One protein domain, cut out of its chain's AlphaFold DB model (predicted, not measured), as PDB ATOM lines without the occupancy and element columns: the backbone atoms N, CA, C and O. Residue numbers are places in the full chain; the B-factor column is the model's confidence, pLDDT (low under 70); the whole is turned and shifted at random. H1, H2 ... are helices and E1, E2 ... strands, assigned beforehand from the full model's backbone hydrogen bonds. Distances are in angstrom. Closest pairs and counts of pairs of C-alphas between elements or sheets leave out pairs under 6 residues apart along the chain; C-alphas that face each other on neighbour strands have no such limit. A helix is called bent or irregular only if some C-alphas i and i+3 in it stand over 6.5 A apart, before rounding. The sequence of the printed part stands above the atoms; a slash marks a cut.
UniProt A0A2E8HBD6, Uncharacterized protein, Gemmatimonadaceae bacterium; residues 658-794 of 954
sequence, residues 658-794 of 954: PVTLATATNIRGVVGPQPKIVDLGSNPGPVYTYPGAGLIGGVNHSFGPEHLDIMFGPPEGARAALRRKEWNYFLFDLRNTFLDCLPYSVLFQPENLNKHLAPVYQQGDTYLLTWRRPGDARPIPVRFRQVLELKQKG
ATOM      1  N   PRO A 658      44.983  -0.236  -5.846       89.94
ATOM      2  CA  PRO A 658      43.984   0.579  -6.532       89.94
ATOM      3  C   PRO A 658      44.459   1.200  -7.848       89.94
ATOM      4  O   PRO A 658      43.697   1.218  -8.824       89.94
ATOM      5  N   VAL A 659      45.697   1.706  -7.880       93.50
ATOM      6  CA  VAL A 659      46.329   2.216  -9.099       93.50
ATOM      7  C   VAL A 659      47.091   1.076  -9.752       93.50
ATOM      8  O   VAL A 659      48.140   0.661  -9.273       93.50
ATOM      9  N   THR A 660      46.545   0.603 -10.867       94.88
ATOM     10  CA  THR A 660      47.132  -0.479 -11.660       94.88
ATOM     11  C   THR A 660      47.998   0.061 -12.793       94.88
ATOM     12  O   THR A 660      47.914   1.237 -13.168       94.88
ATOM     13  N   LEU A 661      48.759  -0.821 -13.430       95.12
ATOM     14  CA  LEU A 661      49.506  -0.537 -14.652       95.12
ATOM     15  C   LEU A 661      48.599  -0.048 -15.786       95.12
ATOM     16  O   LEU A 661      48.980   0.852 -16.538       95.12
ATOM     17  N   ALA A 662      47.375  -0.573 -15.884       95.75
ATOM     18  CA  ALA A 662      46.382  -0.088 -16.839       95.75
ATOM     19  C   ALA A 662      45.962   1.357 -16.521       95.75
ATOM     20  O   ALA A 662      45.914   2.201 -17.418       95.75
ATOM     21  N   THR A 663      45.737   1.673 -15.241       95.75
ATOM     22  CA  THR A 663      45.442   3.038 -14.784       95.75
ATOM     23  C   THR A 663      46.586   3.996 -15.128       95.75
ATOM     24  O   THR A 663      46.349   5.053 -15.713       95.75
ATOM     25  N   ALA A 664      47.831   3.610 -14.830       96.19
ATOM     26  CA  ALA A 664      49.015   4.402 -15.155       96.19
ATOM     27  C   ALA A 664      49.175   4.599 -16.673       96.19
ATOM     28  O   ALA A 664      49.461   5.706 -17.126       96.19
ATOM     29  N   THR A 665      48.909   3.564 -17.474       96.06
ATOM     30  CA  THR A 665      48.924   3.642 -18.945       96.06
ATOM     31  C   THR A 665      47.896   4.648 -19.467       96.06
ATOM     32  O   THR A 665      48.234   5.496 -20.292       96.06
ATOM     33  N   ASN A 666      46.665   4.618 -18.944       96.50
ATOM     34  CA  ASN A 666      45.615   5.568 -19.320       96.50
ATOM     35  C   ASN A 666      45.993   7.008 -18.957       96.50
ATOM     36  O   ASN A 666      45.852   7.913 -19.778       96.50
ATOM     37  N   ILE A 667      46.530   7.217 -17.750       97.12
ATOM     38  CA  ILE A 667      47.035   8.523 -17.311       97.12
ATOM     39  C   ILE A 667      48.134   9.020 -18.257       97.12
ATOM     40  O   ILE A 667      48.092  10.164 -18.715       97.12
ATOM     41  N   ARG A 668      49.095   8.156 -18.598       96.19
ATOM     42  CA  ARG A 668      50.189   8.473 -19.525       96.19
ATOM     43  C   ARG A 668      49.702   8.766 -20.941       96.19
ATOM     44  O   ARG A 668      50.309   9.593 -21.615       96.19
ATOM     45  N   GLY A 669      48.585   8.182 -21.367       95.94
ATOM     46  CA  GLY A 669      47.905   8.548 -22.610       95.94
ATOM     47  C   GLY A 669      47.400   9.997 -22.634       95.94
ATOM     48  O   GLY A 669      47.333  10.594 -23.704       95.94
ATOM     49  N   VAL A 670      47.094  10.584 -21.468       96.94
ATOM     50  CA  VAL A 670      46.626  11.977 -21.346       96.94
ATOM     51  C   VAL A 670      47.785  12.962 -21.202       96.94
ATOM     52  O   VAL A 670      47.784  14.005 -21.851       96.94
ATOM     53  N   VAL A 671      48.768  12.661 -20.347       96.81
ATOM     54  CA  VAL A 671      49.848  13.615 -20.015       96.81
ATOM     55  C   VAL A 671      51.134  13.408 -20.818       96.81
ATOM     56  O   VAL A 671      51.985  14.293 -20.853       96.81
ATOM     57  N   GLY A 672      51.285  12.260 -21.476       96.31
ATOM     58  CA  GLY A 672      52.497  11.852 -22.179       96.31
ATOM     59  C   GLY A 672      53.474  11.028 -21.321       96.31
ATOM     60  O   GLY A 672      53.314  10.899 -20.100       96.31
ATOM     61  N   PRO A 673      54.520  10.458 -21.951       95.19
ATOM     62  CA  PRO A 673      55.429   9.514 -21.296       95.19
ATOM     63  C   PRO A 673      56.418  10.163 -20.325       95.19
ATOM     64  O   PRO A 673      56.847   9.515 -19.378       95.19
ATOM     65  N   GLN A 674      56.782  11.424 -20.552       94.38
ATOM     66  CA  GLN A 674      57.890  12.078 -19.850       94.38
ATOM     67  C   GLN A 674      57.521  12.795 -18.543       94.38
ATOM     68  O   GLN A 674      58.334  12.756 -17.624       94.38
ATOM     69  N   PRO A 675      56.347  13.447 -18.393       95.06
ATOM     70  CA  PRO A 675      56.109  14.255 -17.200       95.06
ATOM     71  C   PRO A 675      56.221  13.477 -15.889       95.06
ATOM     72  O   PRO A 675      55.753  12.342 -15.785       95.06
ATOM     73  N   LYS A 676      56.796  14.107 -14.866       93.19
ATOM     74  CA  LYS A 676      56.829  13.562 -13.508       93.19
ATOM     75  C   LYS A 676      55.409  13.536 -12.934       93.19
ATOM     76  O   LYS A 676      54.724  14.562 -12.933       93.19
ATOM     77  N   ILE A 677      54.973  12.364 -12.477       95.38
ATOM     78  CA  ILE A 677      53.695  12.174 -11.786       95.38
ATOM     79  C   ILE A 677      54.021  11.785 -10.355       95.38
ATOM     80  O   ILE A 677      54.570  10.712 -10.125       95.38
ATOM     81  N   VAL A 678      53.688  12.658  -9.415       94.12
ATOM     82  CA  VAL A 678      53.842  12.387  -7.990       94.12
ATOM     83  C   VAL A 678      52.637  11.575  -7.537       94.12
ATOM     84  O   VAL A 678      51.519  12.091  -7.545       94.12
ATOM     85  N   ASP A 679      52.850  10.311  -7.188       93.56
ATOM     86  CA  ASP A 679      51.836   9.495  -6.529       93.56
ATOM     87  C   ASP A 679      51.837   9.818  -5.047       93.56
ATOM     88  O   ASP A 679      52.845   9.658  -4.376       93.56
ATOM     89  N   LEU A 680      50.703  10.317  -4.573       91.31
ATOM     90  CA  LEU A 680      50.499  10.704  -3.184       91.31
ATOM     91  C   LEU A 680      49.803   9.608  -2.370       91.31
ATOM     92  O   LEU A 680      49.564   9.761  -1.168       91.31
ATOM     93  N   GLY A 681      49.451   8.506  -3.032       83.75
ATOM     94  CA  GLY A 681      49.155   7.238  -2.388       83.75
ATOM     95  C   GLY A 681      50.389   6.337  -2.328       83.75
ATOM     96  O   GLY A 681      51.454   6.646  -2.850       83.75
ATOM     97  N   SER A 682      50.220   5.176  -1.701       82.44
ATOM     98  CA  SER A 682      51.202   4.093  -1.755       82.44
ATOM     99  C   SER A 682      50.708   2.995  -2.690       82.44
ATOM    100  O   SER A 682      49.883   2.160  -2.303       82.44
ATOM    101  N   ASN A 683      51.210   2.994  -3.926       86.62
ATOM    102  CA  ASN A 683      50.892   1.987  -4.942       86.62
ATOM    103  C   ASN A 683      52.135   1.194  -5.363       86.62
ATOM    104  O   ASN A 683      52.501   1.207  -6.540       86.62
ATOM    105  N   PRO A 684      52.833   0.520  -4.426       84.12
ATOM    106  CA  PRO A 684      54.053  -0.193  -4.765       84.12
ATOM    107  C   PRO A 684      53.747  -1.292  -5.778       84.12
ATOM    108  O   PRO A 684      52.838  -2.098  -5.586       84.12
ATOM    109  N   GLY A 685      54.500  -1.274  -6.874       91.31
ATOM    110  CA  GLY A 685      54.273  -2.117  -8.035       91.31
ATOM    111  C   GLY A 685      54.906  -1.518  -9.292       91.31
ATOM    112  O   GLY A 685      55.482  -0.426  -9.231       91.31
ATOM    113  N   PRO A 686      54.794  -2.200 -10.445       93.69
ATOM    114  CA  PRO A 686      55.439  -1.798 -11.694       93.69
ATOM    115  C   PRO A 686      55.123  -0.367 -12.139       93.69
ATOM    116  O   PRO A 686      55.935   0.231 -12.842       93.69
ATOM    117  N   VAL A 687      53.994   0.196 -11.685       94.25
ATOM    118  CA  VAL A 687      53.553   1.575 -11.943       94.25
ATOM    119  C   VAL A 687      54.602   2.645 -11.611       94.25
ATOM    120  O   VAL A 687      54.701   3.645 -12.320       94.25
ATOM    121  N   TYR A 688      55.433   2.440 -10.582       92.19
ATOM    122  CA  TYR A 688      56.494   3.391 -10.214       92.19
ATOM    123  C   TYR A 688      57.628   3.452 -11.238       92.19
ATOM    124  O   TYR A 688      58.292   4.471 -11.378       92.19
ATOM    125  N   THR A 689      57.837   2.392 -12.014       91.75
ATOM    126  CA  THR A 689      58.877   2.376 -13.048       91.75
ATOM    127  C   THR A 689      58.291   2.520 -14.457       91.75
ATOM    128  O   THR A 689      58.925   3.134 -15.313       91.75
ATOM    129  N   TYR A 690      57.081   2.014 -14.705       93.94
ATOM    130  CA  TYR A 690      56.456   1.925 -16.027       93.94
ATOM    131  C   TYR A 690      54.963   2.292 -15.988       93.94
ATOM    132  O   TYR A 690      54.307   2.062 -14.982       93.94
ATOM    133  N   PRO A 691      54.368   2.778 -17.090       95.31
ATOM    134  CA  PRO A 691      55.017   3.147 -18.343       95.31
ATOM    135  C   PRO A 691      55.554   4.593 -18.333       95.31
ATOM    136  O   PRO A 691      55.207   5.423 -17.485       95.31
ATOM    137  N   GLY A 692      56.409   4.899 -19.305       93.88
ATOM    138  CA  GLY A 692      57.146   6.154 -19.433       93.88
ATOM    139  C   GLY A 692      58.115   6.359 -18.271       93.88
ATOM    140  O   GLY A 692      58.776   5.426 -17.822       93.88
ATOM    141  N   ALA A 693      58.149   7.575 -17.729       92.06
ATOM    142  CA  ALA A 693      58.953   7.901 -16.555       92.06
ATOM    143  C   ALA A 693      58.472   7.219 -15.252       92.06
ATOM    144  O   ALA A 693      59.145   7.353 -14.235       92.06
ATOM    145  N   GLY A 694      57.356   6.472 -15.275       92.81
ATOM    146  CA  GLY A 694      56.770   5.838 -14.088       92.81
ATOM    147  C   GLY A 694      56.110   6.839 -13.133       92.81
ATOM    148  O   GLY A 694      55.975   8.022 -13.450       92.81
ATOM    149  N   LEU A 695      55.629   6.372 -11.988       93.19
ATOM    150  CA  LEU A 695      55.189   7.231 -10.887       93.19
ATOM    151  C   LEU A 695      56.375   7.567  -9.971       93.19
ATOM    152  O   LEU A 695      57.342   6.820  -9.896       93.19
ATOM    153  N   ILE A 696      56.293   8.677  -9.247       89.50
ATOM    154  CA  ILE A 696      57.235   9.030  -8.181       89.50
ATOM    155  C   ILE A 696      56.509   8.811  -6.862       89.50
ATOM    156  O   ILE A 696      55.505   9.475  -6.617       89.50
ATOM    157  N   GLY A 697      56.997   7.879  -6.048       83.69
ATOM    158  CA  GLY A 697      56.499   7.647  -4.693       83.69
ATOM    159  C   GLY A 697      57.417   8.266  -3.653       83.69
ATOM    160  O   GLY A 697      58.591   8.527  -3.928       83.69
ATOM    161  N   GLY A 698      56.897   8.487  -2.447       68.69
ATOM    162  CA  GLY A 698      57.737   8.806  -1.300       68.69
ATOM    163  C   GLY A 698      58.348  10.204  -1.353       68.69
ATOM    164  O   GLY A 698      59.453  10.389  -0.851       68.69
ATOM    165  N   VAL A 699      57.673  11.203  -1.930       63.09
ATOM    166  CA  VAL A 699      58.203  12.574  -2.117       63.09
ATOM    167  C   VAL A 699      58.729  13.240  -0.841       63.09
ATOM    168  O   VAL A 699      59.511  14.190  -0.928       63.09
ATOM    169  N   ASN A 700      58.383  12.700   0.329       59.69
ATOM    170  CA  ASN A 700      58.903  13.072   1.645       59.69
ATOM    171  C   ASN A 700      60.415  13.284   1.689       59.69
ATOM    172  O   ASN A 700      60.853  14.160   2.420       59.69
ATOM    173  N   HIS A 701      61.213  12.525   0.934       71.56
ATOM    174  CA  HIS A 701      62.676  12.627   0.974       71.56
ATOM    175  C   HIS A 701      63.278  13.494  -0.149       71.56
ATOM    176  O   HIS A 701      64.482  13.745  -0.122       71.56
ATOM    177  N   SER A 702      62.464  14.002  -1.082       76.50
ATOM    178  CA  SER A 702      62.915  14.725  -2.288       76.50
ATOM    179  C   SER A 702      62.536  16.218  -2.300       76.50
ATOM    180  O   SER A 702      62.767  16.922  -3.288       76.50
ATOM    181  N   PHE A 703      61.953  16.750  -1.218       80.94
ATOM    182  CA  PHE A 703      61.595  18.175  -1.133       80.94
ATOM    183  C   PHE A 703      62.809  19.104  -1.026       80.94
ATOM    184  O   PHE A 703      62.780  20.214  -1.561       80.94
ATOM    185  N   GLY A 704      63.903  18.641  -0.428       83.00
ATOM    186  CA  GLY A 704      65.095  19.459  -0.227       83.00
ATOM    187  C   GLY A 704      64.865  20.581   0.800       83.00
ATOM    188  O   GLY A 704      63.952  20.494   1.626       83.00
ATOM    189  N   PRO A 705      65.669  21.658   0.754       82.81
ATOM    190  CA  PRO A 705      65.587  22.772   1.709       82.81
ATOM    191  C   PRO A 705      64.213  23.456   1.788       82.81
ATOM    192  O   PRO A 705      63.838  23.956   2.842       82.81
ATOM    193  N   GLU A 706      63.429  23.420   0.707       88.06
ATOM    194  CA  GLU A 706      62.108  24.064   0.608       88.06
ATOM    195  C   GLU A 706      60.985  23.254   1.287       88.06
ATOM    196  O   GLU A 706      59.812  23.590   1.158       88.06
ATOM    197  N   HIS A 707      61.315  22.168   1.994       87.56
ATOM    198  CA  HIS A 707      60.337  21.263   2.599       87.56
ATOM    199  C   HIS A 707      59.329  21.973   3.510       87.56
ATOM    200  O   HIS A 707      58.125  21.801   3.326       87.56
ATOM    201  N   LEU A 708      59.798  22.793   4.457       88.00
ATOM    202  CA  LEU A 708      58.906  23.499   5.384       88.00
ATOM    203  C   LEU A 708      58.002  24.498   4.655       88.00
ATOM    204  O   LEU A 708      56.827  24.610   4.993       88.00
ATOM    205  N   ASP A 709      58.517  25.167   3.624       89.88
ATOM    206  CA  ASP A 709      57.740  26.113   2.817       89.88
ATOM    207  C   ASP A 709      56.677  25.404   1.973       89.88
ATOM    208  O   ASP A 709      55.571  25.914   1.804       89.88
ATOM    209  N   ILE A 710      56.988  24.211   1.459       92.19
ATOM    210  CA  ILE A 710      56.033  23.377   0.723       92.19
ATOM    211  C   ILE A 710      54.934  22.860   1.657       92.19
ATOM    212  O   ILE A 710      53.767  22.830   1.270       92.19
ATOM    213  N   MET A 711      55.308  22.446   2.867       90.62
ATOM    214  CA  MET A 711      54.404  21.794   3.809       90.62
ATOM    215  C   MET A 711      53.520  22.777   4.573       90.62
ATOM    216  O   MET A 711      52.300  22.618   4.607       90.62
ATOM    217  N   PHE A 712      54.133  23.798   5.162       92.12
ATOM    218  CA  PHE A 712      53.496  24.704   6.116       92.12
ATOM    219  C   PHE A 712      53.401  26.146   5.603       92.12
ATOM    220  O   PHE A 712      52.736  26.975   6.222       92.12
ATOM    221  N   GLY A 713      54.071  26.468   4.492       94.12
ATOM    222  CA  GLY A 713      54.036  27.799   3.892       94.12
ATOM    223  C   GLY A 713      52.747  28.093   3.107       94.12
ATOM    224  O   GLY A 713      51.887  27.225   2.931       94.12
ATOM    225  N   PRO A 714      52.595  29.329   2.593       96.06
ATOM    226  CA  PRO A 714      51.447  29.703   1.769       96.06
ATOM    227  C   PRO A 714      51.341  28.851   0.485       96.06
ATOM    228  O   PRO A 714      52.372  28.578  -0.145       96.06
ATOM    229  N   PRO A 715      50.123  28.504   0.014       96.69
ATOM    230  CA  PRO A 715      49.914  27.685  -1.188       96.69
ATOM    231  C   PRO A 715      50.647  28.175  -2.445       96.69
ATOM    232  O   PRO A 715      51.101  27.376  -3.266       96.69
ATOM    233  N   GLU A 716      50.782  29.488  -2.627       96.50
ATOM    234  CA  GLU A 716      51.509  30.097  -3.739       96.50
ATOM    235  C   GLU A 716      53.011  29.780  -3.699       96.50
ATOM    236  O   GLU A 716      53.598  29.494  -4.747       96.50
ATOM    237  N   GLY A 717      53.610  29.789  -2.504       95.81
ATOM    238  CA  GLY A 717      55.014  29.443  -2.281       95.81
ATOM    239  C   GLY A 717      55.269  27.965  -2.560       95.81
ATOM    240  O   GLY A 717      56.118  27.635  -3.391       95.81
ATOM    241  N   ALA A 718      54.444  27.088  -1.980       95.31
ATOM    242  CA  ALA A 718      54.484  25.650  -2.238       95.31
ATOM    243  C   ALA A 718      54.321  25.333  -3.736       95.31
ATOM    244  O   ALA A 718      55.098  24.571  -4.314       95.31
ATOM    245  N   ARG A 719      53.363  25.982  -4.416       96.25
ATOM    246  CA  ARG A 719      53.177  25.856  -5.871       96.25
ATOM    247  C   ARG A 719      54.424  26.272  -6.649       96.25
ATOM    248  O   ARG A 719      54.786  25.597  -7.612       96.25
ATOM    249  N   ALA A 720      55.054  27.389  -6.291       95.75
ATOM    250  CA  ALA A 720      56.262  27.853  -6.967       95.75
ATOM    251  C   ALA A 720      57.424  26.860  -6.787       95.75
ATOM    252  O   ALA A 720      58.085  26.523  -7.769       95.75
ATOM    253  N   ALA A 721      57.611  26.341  -5.572       93.56
ATOM    254  CA  ALA A 721      58.621  25.339  -5.241       93.56
ATOM    255  C   ALA A 721      58.438  24.029  -6.015       93.56
ATOM    256  O   ALA A 721      59.346  23.579  -6.717       93.56
ATOM    257  N   LEU A 722      57.229  23.470  -6.002       93.81
ATOM    258  CA  LEU A 722      56.917  22.234  -6.720       93.81
ATOM    259  C   LEU A 722      57.075  22.396  -8.244       93.81
ATOM    260  O   LEU A 722      57.571  21.494  -8.918       93.81
ATOM    261  N   ARG A 723      56.739  23.569  -8.803       94.56
ATOM    262  CA  ARG A 723      56.958  23.859 -10.232       94.56
ATOM    263  C   ARG A 723      58.430  23.948 -10.613       94.56
ATOM    264  O   ARG A 723      58.763  23.501 -11.708       94.56
ATOM    265  N   ARG A 724      59.301  24.481  -9.747       93.12
ATOM    266  CA  ARG A 724      60.758  24.490  -9.986       93.12
ATOM    267  C   ARG A 724      61.338  23.079 -10.080       93.12
ATOM    268  O   ARG A 724      62.277  22.870 -10.834       93.12
ATOM    269  N   LYS A 725      60.742  22.118  -9.367       89.00
ATOM    270  CA  LYS A 725      61.082  20.685  -9.436       89.00
ATOM    271  C   LYS A 725      60.412  19.942 -10.599       89.00
ATOM    272  O   LYS A 725      60.553  18.727 -10.718       89.00
ATOM    273  N   GLU A 726      59.663  20.657 -11.438       93.38
ATOM    274  CA  GLU A 726      58.860  20.108 -12.535       93.38
ATOM    275  C   GLU A 726      57.754  19.137 -12.085       93.38
ATOM    276  O   GLU A 726      57.232  18.347 -12.879       93.38
ATOM    277  N   TRP A 727      57.330  19.216 -10.823       93.81
ATOM    278  CA  TRP A 727      56.229  18.415 -10.298       93.81
ATOM    279  C   TRP A 727      54.914  19.106 -10.639       93.81
ATOM    280  O   TRP A 727      54.477  20.062  -9.997       93.81
ATOM    281  N   ASN A 728      54.317  18.658 -11.742       96.25
ATOM    282  CA  ASN A 728      53.135  19.283 -12.331       96.25
ATOM    283  C   ASN A 728      51.881  18.409 -12.269       96.25
ATOM    284  O   ASN A 728      50.798  18.897 -12.599       96.25
ATOM    285  N   TYR A 729      52.025  17.146 -11.875       97.56
ATOM    286  CA  TYR A 729      50.943  16.174 -11.839       97.56
ATOM    287  C   TYR A 729      50.952  15.430 -10.507       97.56
ATOM    288  O   TYR A 729      51.986  14.897 -10.107       97.56
ATOM    289  N   PHE A 730      49.796  15.395  -9.847       97.00
ATOM    290  CA  PHE A 730      49.602  14.802  -8.525       97.00
ATOM    291  C   PHE A 730      48.514  13.740  -8.611       97.00
ATOM    292  O   PHE A 730      47.357  14.054  -8.906       97.00
ATOM    293  N   LEU A 731      48.896  12.485  -8.415       97.00
ATOM    294  CA  LEU A 731      48.014  11.335  -8.483       97.00
ATOM    295  C   LEU A 731      47.510  10.990  -7.085       97.00
ATOM    296  O   LEU A 731      48.279  10.848  -6.141       97.00
ATOM    297  N   PHE A 732      46.198  10.835  -6.985       95.62
ATOM    298  CA  PHE A 732      45.510  10.394  -5.789       95.62
ATOM    299  C   PHE A 732      44.646   9.188  -6.111       95.62
ATOM    300  O   PHE A 732      43.931   9.180  -7.114       95.62
ATOM    301  N   ASP A 733      44.615   8.230  -5.196       95.06
ATOM    302  CA  ASP A 733      43.541   7.251  -5.126       95.06
ATOM    303  C   ASP A 733      42.903   7.309  -3.744       95.06
ATOM    304  O   ASP A 733      43.555   7.069  -2.725       95.06
ATOM    305  N   LEU A 734      41.615   7.644  -3.698       94.19
ATOM    306  CA  LEU A 734      40.897   7.811  -2.437       94.19
ATOM    307  C   LEU A 734      40.750   6.494  -1.663       94.19
ATOM    308  O   LEU A 734      40.420   6.536  -0.479       94.19
ATOM    309  N   ARG A 735      41.030   5.342  -2.284       92.75
ATOM    310  CA  ARG A 735      41.029   4.013  -1.656       92.75
ATOM    311  C   ARG A 735      42.367   3.657  -0.999       92.75
ATOM    312  O   ARG A 735      42.440   2.615  -0.365       92.75
ATOM    313  N   ASN A 736      43.404   4.490  -1.128       89.25
ATOM    314  CA  ASN A 736      44.717   4.267  -0.515       89.25
ATOM    315  C   ASN A 736      44.954   5.138   0.713       89.25
ATOM    316  O   ASN A 736      44.483   6.272   0.786       89.25
ATOM    317  N   THR A 737      45.757   4.654   1.653       83.81
ATOM    318  CA  THR A 737      46.319   5.502   2.711       83.81
ATOM    319  C   THR A 737      47.329   6.485   2.113       83.81
ATOM    320  O   THR A 737      48.102   6.122   1.224       83.81
ATOM    321  N   PHE A 738      47.329   7.726   2.601       84.25
ATOM    322  CA  PHE A 738      48.356   8.710   2.261       84.25
ATOM    323  C   PHE A 738      49.577   8.467   3.147       84.25
ATOM    324  O   PHE A 738      49.519   8.718   4.352       84.25
ATOM    325  N   LEU A 739      50.638   7.914   2.554       74.00
ATOM    326  CA  LEU A 739      51.938   7.738   3.217       74.00
ATOM    327  C   LEU A 739      52.851   8.956   3.024       74.00
ATOM    328  O   LEU A 739      53.747   9.195   3.832       74.00
ATOM    329  N   ASP A 740      52.608   9.744   1.979       77.94
ATOM    330  CA  ASP A 740      53.309  11.002   1.760       77.94
ATOM    331  C   ASP A 740      52.751  12.119   2.640       77.94
ATOM    332  O   ASP A 740      51.577  12.123   3.016       77.94
ATOM    333  N   CYS A 741      53.599  13.093   2.956       84.31
ATOM    334  CA  CYS A 741      53.233  14.264   3.732       84.31
ATOM    335  C   CYS A 741      52.575  15.341   2.870       84.31
ATOM    336  O   CYS A 741      51.708  16.056   3.360       84.31
ATOM    337  N   LEU A 742      52.882  15.415   1.568       90.56
ATOM    338  CA  LEU A 742      52.345  16.459   0.687       90.56
ATOM    339  C   LEU A 742      50.813  16.610   0.724       90.56
ATOM    340  O   LEU A 742      50.351  17.755   0.726       90.56
ATOM    341  N   PRO A 743      50.009  15.526   0.798       92.12
ATOM    342  CA  PRO A 743      48.564  15.620   0.958       92.12
ATOM    343  C   PRO A 743      48.131  16.409   2.185       92.12
ATOM    344  O   PRO A 743      47.040  16.947   2.157       92.12
ATOM    345  N   TYR A 744      48.946  16.490   3.235       89.94
ATOM    346  CA  TYR A 744      48.653  17.212   4.475       89.94
ATOM    347  C   TYR A 744      49.126  18.675   4.445       89.94
ATOM    348  O   TYR A 744      48.851  19.424   5.377       89.94
ATOM    349  N   SER A 745      49.810  19.108   3.381       93.19
ATOM    350  CA  SER A 745      50.259  20.498   3.256       93.19
ATOM    351  C   SER A 745      49.103  21.484   3.063       93.19
ATOM    352  O   SER A 745      48.043  21.140   2.529       93.19
ATOM    353  N   VAL A 746      49.349  22.753   3.402       94.12
ATOM    354  CA  VAL A 746      48.380  23.856   3.241       94.12
ATOM    355  C   VAL A 746      47.863  23.954   1.798       94.12
ATOM    356  O   VAL A 746      46.683  24.215   1.561       94.12
ATOM    357  N   LEU A 747      48.716  23.668   0.807       96.06
ATOM    358  CA  LEU A 747      48.354  23.659  -0.614       96.06
ATOM    359  C   LEU A 747      47.210  22.681  -0.944       96.06
ATOM    360  O   LEU A 747      46.381  22.981  -1.806       96.06
ATOM    361  N   PHE A 748      47.171  21.522  -0.281       95.62
ATOM    362  CA  PHE A 748      46.188  20.464  -0.529       95.62
ATOM    363  C   PHE A 748      44.990  20.508   0.432       95.62
ATOM    364  O   PHE A 748      44.137  19.620   0.390       95.62
ATOM    365  N   GLN A 749      44.864  21.554   1.251       93.75
ATOM    366  CA  GLN A 749      43.664  21.772   2.057       93.75
ATOM    367  C   GLN A 749      42.430  22.046   1.168       93.75
ATOM    368  O   GLN A 749      42.552  22.729   0.139       93.75
ATOM    369  N   PRO A 750      41.235  21.533   1.527       93.44
ATOM    370  CA  PRO A 750      40.018  21.596   0.711       93.44
ATOM    371  C   PRO A 750      39.656  22.975   0.134       93.44
ATOM    372  O   PRO A 750      39.187  23.069  -1.007       93.44
ATOM    373  N   GLU A 751      39.878  24.032   0.908       94.25
ATOM    374  CA  GLU A 751      39.646  25.441   0.590       94.25
ATOM    375  C   GLU A 751      40.594  25.976  -0.493       94.25
ATOM    376  O   GLU A 751      40.197  26.804  -1.316       94.25
ATOM    377  N   ASN A 752      41.818  25.447  -0.565       96.56
ATOM    378  CA  ASN A 752      42.865  25.900  -1.482       96.56
ATOM    379  C   ASN A 752      42.851  25.137  -2.816       96.56
ATOM    380  O   ASN A 752      43.231  25.680  -3.859       96.56
ATOM    381  N   LEU A 753      42.347  23.900  -2.829       95.69
ATOM    382  CA  LEU A 753      42.361  23.015  -4.000       95.69
ATOM    383  C   LEU A 753      41.802  23.676  -5.268       95.69
ATOM    384  O   LEU A 753      42.457  23.692  -6.308       95.69
ATOM    385  N   ASN A 754      40.605  24.266  -5.192       95.69
ATOM    386  CA  ASN A 754      39.977  24.902  -6.354       95.69
ATOM    387  C   ASN A 754      40.659  26.209  -6.779       95.69
ATOM    388  O   ASN A 754      40.399  26.697  -7.871       95.69
ATOM    389  N   LYS A 755      41.523  26.799  -5.960       96.00
ATOM    390  CA  LYS A 755      42.275  27.992  -6.354       96.00
ATOM    391  C   LYS A 755      43.530  27.611  -7.144       96.00
ATOM    392  O   LYS A 755      43.868  28.276  -8.122       96.00
ATOM    393  N   HIS A 756      44.197  26.524  -6.755       97.50
ATOM    394  CA  HIS A 756      45.533  26.185  -7.257       97.50
ATOM    395  C   HIS A 756      45.576  24.999  -8.224       97.50
ATOM    396  O   HIS A 756      46.495  24.928  -9.046       97.50
ATOM    397  N   LEU A 757      44.597  24.094  -8.167       98.00
ATOM    398  CA  LEU A 757      44.617  22.818  -8.877       98.00
ATOM    399  C   LEU A 757      43.368  22.606  -9.749       98.00
ATOM    400  O   LEU A 757      42.290  23.174  -9.526       98.00
ATOM    401  N   ALA A 758      43.532  21.781 -10.777       97.56
ATOM    402  CA  ALA A 758      42.478  21.357 -11.690       97.56
ATOM    403  C   ALA A 758      42.609  19.851 -11.990       97.56
ATOM    404  O   ALA A 758      43.731  19.346 -12.089       97.56
ATOM    405  N   PRO A 759      41.493  19.113 -12.129       97.19
ATOM    406  CA  PRO A 759      41.536  17.705 -12.501       97.19
ATOM    407  C   PRO A 759      41.833  17.553 -13.999       97.19
ATOM    408  O   PRO A 759      41.146  18.146 -14.830       97.19
ATOM    409  N   VAL A 760      42.815  16.719 -14.347       97.19
ATOM    410  CA  VAL A 760      43.156  16.382 -15.744       97.19
ATOM    411  C   VAL A 760      42.758  14.948 -16.112       97.19
ATOM    412  O   VAL A 760      42.453  14.668 -17.267       97.19
ATOM    413  N   TYR A 761      42.681  14.052 -15.127       97.38
ATOM    414  CA  TYR A 761      42.196  12.682 -15.301       97.38
ATOM    415  C   TYR A 761      41.344  12.267 -14.103       97.38
ATOM    416  O   TYR A 761      41.628  12.651 -12.966       97.38
ATOM    417  N   GLN A 762      40.306  11.474 -14.360       96.88
ATOM    418  CA  GLN A 762      39.466  10.883 -13.326       96.88
ATOM    419  C   GLN A 762      38.945   9.523 -13.801       96.88
ATOM    420  O   GLN A 762      38.299   9.445 -14.846       96.88
ATOM    421  N   GLN A 763      39.166   8.479 -13.002       96.38
ATOM    422  CA  GLN A 763      38.579   7.153 -13.194       96.38
ATOM    423  C   GLN A 763      38.153   6.596 -11.833       96.38
ATOM    424  O   GLN A 763      38.989   6.207 -11.022       96.38
ATOM    425  N   GLY A 764      36.843   6.578 -11.569       94.75
ATOM    426  CA  GLY A 764      36.316   6.195 -10.258       94.75
ATOM    427  C   GLY A 764      36.863   7.094  -9.144       94.75
ATOM    428  O   GLY A 764      36.673   8.311  -9.180       94.75
ATOM    429  N   ASP A 765      37.550   6.476  -8.182       96.06
ATOM    430  CA  ASP A 765      38.183   7.132  -7.033       96.06
ATOM    431  C   ASP A 765      39.670   7.486  -7.255       96.06
ATOM    432  O   ASP A 765      40.337   7.952  -6.330       96.06
ATOM    433  N   THR A 766      40.176   7.317  -8.482       97.12
ATOM    434  CA  THR A 766      41.516   7.747  -8.898       97.12
ATOM    435  C   THR A 766      41.455   9.093  -9.627       97.12
ATOM    436  O   THR A 766      40.708   9.255 -10.598       97.12
ATOM    437  N   TYR A 767      42.272  10.053  -9.195       97.75
ATOM    438  CA  TYR A 767      42.305  11.428  -9.694       97.75
ATOM    439  C   TYR A 767      43.736  11.846 -10.020       97.75
ATOM    440  O   TYR A 767      44.623  11.705  -9.185       97.75
ATOM    441  N   LEU A 768      43.947  12.433 -11.200       97.88
ATOM    442  CA  LEU A 768      45.173  13.167 -11.508       97.88
ATOM    443  C   LEU A 768      44.867  14.658 -11.499       97.88
ATOM    444  O   LEU A 768      44.023  15.133 -12.269       97.88
ATOM    445  N   LEU A 769      45.566  15.393 -10.645       98.00
ATOM    446  CA  LEU A 769      45.480  16.842 -10.553       98.00
ATOM    447  C   LEU A 769      46.693  17.486 -11.223       98.00
ATOM    448  O   LEU A 769      47.787  16.931 -11.214       98.00
ATOM    449  N   THR A 770      46.502  18.675 -11.781       97.88
ATOM    450  CA  THR A 770      47.573  19.535 -12.290       97.88
ATOM    451  C   THR A 770      47.345  20.980 -11.857       97.88
ATOM    452  O   THR A 770      46.320  21.310 -11.256       97.88
ATOM    453  N   TRP A 771      48.298  21.861 -12.147       97.62
ATOM    454  CA  TRP A 771      48.177  23.283 -11.849       97.62
ATOM    455  C   TRP A 771      47.030  23.922 -12.620       97.62
ATOM    456  O   TRP A 771      47.011  23.879 -13.851       97.62
ATOM    457  N   ARG A 772      46.141  24.612 -11.899       96.62
ATOM    458  CA  ARG A 772      45.051  25.372 -12.509       96.62
ATOM    459  C   ARG A 772      45.606  26.469 -13.414       96.62
ATOM    460  O   ARG A 772      46.451  27.276 -12.995       96.62
ATOM    461  N   ARG A 773      45.114  26.494 -14.648       94.75
ATOM    462  CA  ARG A 773      45.372  27.524 -15.652       94.75
ATOM    463  C   ARG A 773      44.217  28.528 -15.682       94.75
ATOM    464  O   ARG A 773      43.083  28.179 -15.344       94.75
ATOM    465  N   PRO A 774      44.475  29.783 -16.089       92.06
ATOM    466  CA  PRO A 774      43.399  30.717 -16.391       92.06
ATOM    467  C   PRO A 774      42.447  30.103 -17.428       92.06
ATOM    468  O   PRO A 774      42.896  29.659 -18.482       92.06
ATOM    469  N   GLY A 775      41.148  30.060 -17.118       88.69
ATOM    470  CA  GLY A 775      40.121  29.474 -17.989       88.69
ATOM    471  C   GLY A 775      39.712  28.034 -17.657       88.69
ATOM    472  O   GLY A 775      38.725  27.556 -18.216       88.69
ATOM    473  N   ASP A 776      40.384  27.357 -16.720       90.62
ATOM    474  CA  ASP A 776      39.954  26.033 -16.254       90.62
ATOM    475  C   ASP A 776      38.637  26.145 -15.467       90.62
ATOM    476  O   ASP A 776      38.611  26.497 -14.286       90.62
ATOM    477  N   ALA A 777      37.525  25.841 -16.138       83.62
ATOM    478  CA  ALA A 777      36.188  25.949 -15.559       83.62
ATOM    479  C   ALA A 777      35.793  24.740 -14.695       83.62
ATOM    480  O   ALA A 777      34.851  24.835 -13.911       83.62
ATOM    481  N   ARG A 778      36.479  23.593 -14.830       93.62
ATOM    482  CA  ARG A 778      36.101  22.351 -14.140       93.62
ATOM    483  C   ARG A 778      36.584  22.376 -12.681       93.62
ATOM    484  O   ARG A 778      37.792  22.291 -12.450       93.62
ATOM    485  N   PRO A 779      35.681  22.454 -11.683       94.19
ATOM    486  CA  PRO A 779      36.078  22.382 -10.284       94.19
ATOM    487  C   PRO A 779      36.528  20.965  -9.911       94.19
ATOM    488  O   PRO A 779      36.158  19.977 -10.551       94.19
ATOM    489  N   ILE A 780      37.298  20.863  -8.830       96.69
ATOM    490  CA  ILE A 780      37.665  19.581  -8.233       96.69
ATOM    491  C   ILE A 780      36.402  18.929  -7.643       96.69
ATOM    492  O   ILE A 780      35.665  19.596  -6.900       96.69
ATOM    493  N   PRO A 781      36.132  17.644  -7.950       96.62
ATOM    494  CA  PRO A 781      34.923  16.958  -7.504       96.62
ATOM    495  C   PRO A 781      34.713  17.017  -5.987       96.62
ATOM    496  O   PRO A 781      35.656  16.908  -5.207       96.62
ATOM    497  N   VAL A 782      33.454  17.171  -5.559       95.38
ATOM    498  CA  VAL A 782      33.084  17.255  -4.132       95.38
ATOM    499  C   VAL A 782      33.554  16.017  -3.370       95.38
ATOM    500  O   VAL A 782      34.188  16.164  -2.334       95.38
ATOM    501  N   ARG A 783      33.342  14.817  -3.930       95.06
ATOM    502  CA  ARG A 783      33.781  13.541  -3.341       95.06
ATOM    503  C   ARG A 783      35.280  13.513  -3.026       95.06
ATOM    504  O   ARG A 783      35.666  13.042  -1.965       95.06
ATOM    505  N   PHE A 784      36.114  14.053  -3.916       96.19
ATOM    506  CA  PHE A 784      37.558  14.142  -3.690       96.19
ATOM    507  C   PHE A 784      37.884  15.003  -2.469       96.19
ATOM    508  O   PHE A 784      38.582  14.554  -1.566       96.19
ATOM    509  N   ARG A 785      37.327  16.220  -2.421       96.00
ATOM    510  CA  ARG A 785      37.541  17.163  -1.310       96.00
ATOM    511  C   ARG A 785      37.040  16.596   0.013       96.00
ATOM    512  O   ARG A 785      37.720  16.715   1.023       96.00
ATOM    513  N   GLN A 786      35.882  15.940  -0.032       94.50
ATOM    514  CA  GLN A 786      35.259  15.281   1.104       94.50
ATOM    515  C   GLN A 786      36.199  14.235   1.722       94.50
ATOM    516  O   GLN A 786      36.533  14.323   2.899       94.50
ATOM    517  N   VAL A 787      36.662  13.270   0.923       93.44
ATOM    518  CA  VAL A 787      37.514  12.181   1.423       93.44
ATOM    519  C   VAL A 787      38.899  12.677   1.828       93.44
ATOM    520  O   VAL A 787      39.429  12.210   2.832       93.44
ATOM    521  N   LEU A 788      39.483  13.620   1.083       93.12
ATOM    522  CA  LEU A 788      40.784  14.196   1.422       93.12
ATOM    523  C   LEU A 788      40.749  14.879   2.796       93.12
ATOM    524  O   LEU A 788      41.608  14.587   3.624       93.12
ATOM    525  N   GLU A 789      39.722  15.683   3.077       92.50
ATOM    526  CA  GLU A 789      39.554  16.313   4.391       92.50
ATOM    527  C   GLU A 789      39.416  15.280   5.516       92.50
ATOM    528  O   GLU A 789      40.095  15.382   6.537       92.50
ATOM    529  N   LEU A 790      38.571  14.256   5.326       90.50
ATOM    530  CA  LEU A 790      38.381  13.205   6.331       90.50
ATOM    531  C   LEU A 790      39.679  12.435   6.612       90.50
ATOM    532  O   LEU A 790      39.905  12.024   7.748       90.50
ATOM    533  N   LYS A 791      40.532  12.244   5.595       88.69
ATOM    534  CA  LYS A 791      41.857  11.621   5.746       88.69
ATOM    535  C   LYS A 791      42.832  12.521   6.490       88.69
ATOM    536  O   LYS A 791      43.493  12.041   7.403       88.69
ATOM    537  N   GLN A 792      42.896  13.798   6.118       87.31
ATOM    538  CA  GLN A 792      43.773  14.786   6.752       87.31
ATOM    539  C   GLN A 792      43.450  14.958   8.239       87.31
ATOM    540  O   GLN A 792      44.359  14.999   9.060       87.31
ATOM    541  N   LYS A 793      42.159  15.024   8.585       86.12
ATOM    542  CA  LYS A 793      41.697  15.289   9.956       86.12
ATOM    543  C   LYS A 793      41.511  14.034  10.802       86.12
ATOM    544  O   LYS A 793      41.283  14.138  12.000       86.12
ATOM    545  N   GLY A 794      41.547  12.849  10.189       84.69
ATOM    546  CA  GLY A 794      41.330  11.581  10.890       84.69
ATOM    547  C   GLY A 794      39.957  11.468  11.564       84.69
ATOM    548  O   GLY A 794      39.786  10.620  12.435       84.69
TER     549      GLY A 794
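AT A GLANCE: This is residues 658 to 794 of the 954 residues of an uncharacterized protein of Gemmatimonadaceae bacterium (UniProt A0A2E8HBD6). A small, twisted four-stranded sheet forms the core, with H1 packed along one face. Away from H1, H3, H4 and H5 follow one another in an arc that grazes the sheet, with H2 paired to H3 farther out. The 137 printed residues hold five named helices and four named strands, in the order H1 E1 H2 H3 E2 H4 E3 E4 H5; the sheet order is E1 E2 E4 E3, mixed, and the class is mixed, helices and strands. The whole is compact and rounded, with a radius of gyration of the C-alphas of 13.8 A and spans of 35 by 34 by 33 A.

IN THESE COORDINATES: The strands are E1, residues 677 to 679, 6.2 A; E2, 729 to 733, 13.4 A; E4, 766 to 771, 17.2 A; and E3, 757 to 763, 17.3 A. H1, residues 661 to 671, is 15.1 A long and begins at C-alpha 661 (49.506, -0.537, -14.652). H2 is residues 704 to 712, 14.2 A; H3, 715 to 724, 14.3 A; and H4, 750 to 756, 10.7 A. H5, residues 782 to 793, is 16.6 A long and ends at C-alpha 793 (41.697, 15.289, 9.956). H2 is irregular, with C-alphas 705 and 708 7.7 A apart; H4 is only just irregular, with C-alphas 751 and 754 7.0 A apart.

HOW THE PARTS SIT: E1 and E2 are parallel, with N 731 and O 678 at 2.8 A. E2 and E4 are antiparallel, with N 730 and O 769 at 2.9 A. E3 and E4 are an antiparallel hairpin, with N 768 and O 761 at 2.9 A. E1, H2 H3, E2 form a strand-helix-strand unit, two parallel neighbour strands with helices between; E2, H4, E3 form a split one, with E4 between its strands. Both crossovers are right-handed. H1 is on one face of the sheet E1 E2 E4 E3, two layers, a helix layer on a sheet layer; it lies over E4, and its height over the sheet is 9.2 A. H2 and H3, a helical hairpin, touch at C-alphas 710 and 718, 4.0 A. H3 touches H4 at C-alphas 715 and 752, 7.3 A. H5 touches H4 with residues 785 to 789 alone, closest at C-alphas 750 and 785, 5.5 A. Every O i to N i+4 pair is within hydrogen-bond range in H1, H3 and H5; H2 has 3 of 5, and H4 1 of 3, beside 2 of 4 O i to N i+3 pairs.

THE WHOLE: The C-alphas farthest apart, of Gly 685 and Gly 775, are 36.0 A apart. The printed part has no cut. The links E1 to H2, 24 residues, and E2 to H4, 16 residues, are long. Residues 698 to 700 have pLDDT under 70; the mean of the printed part is 92.0.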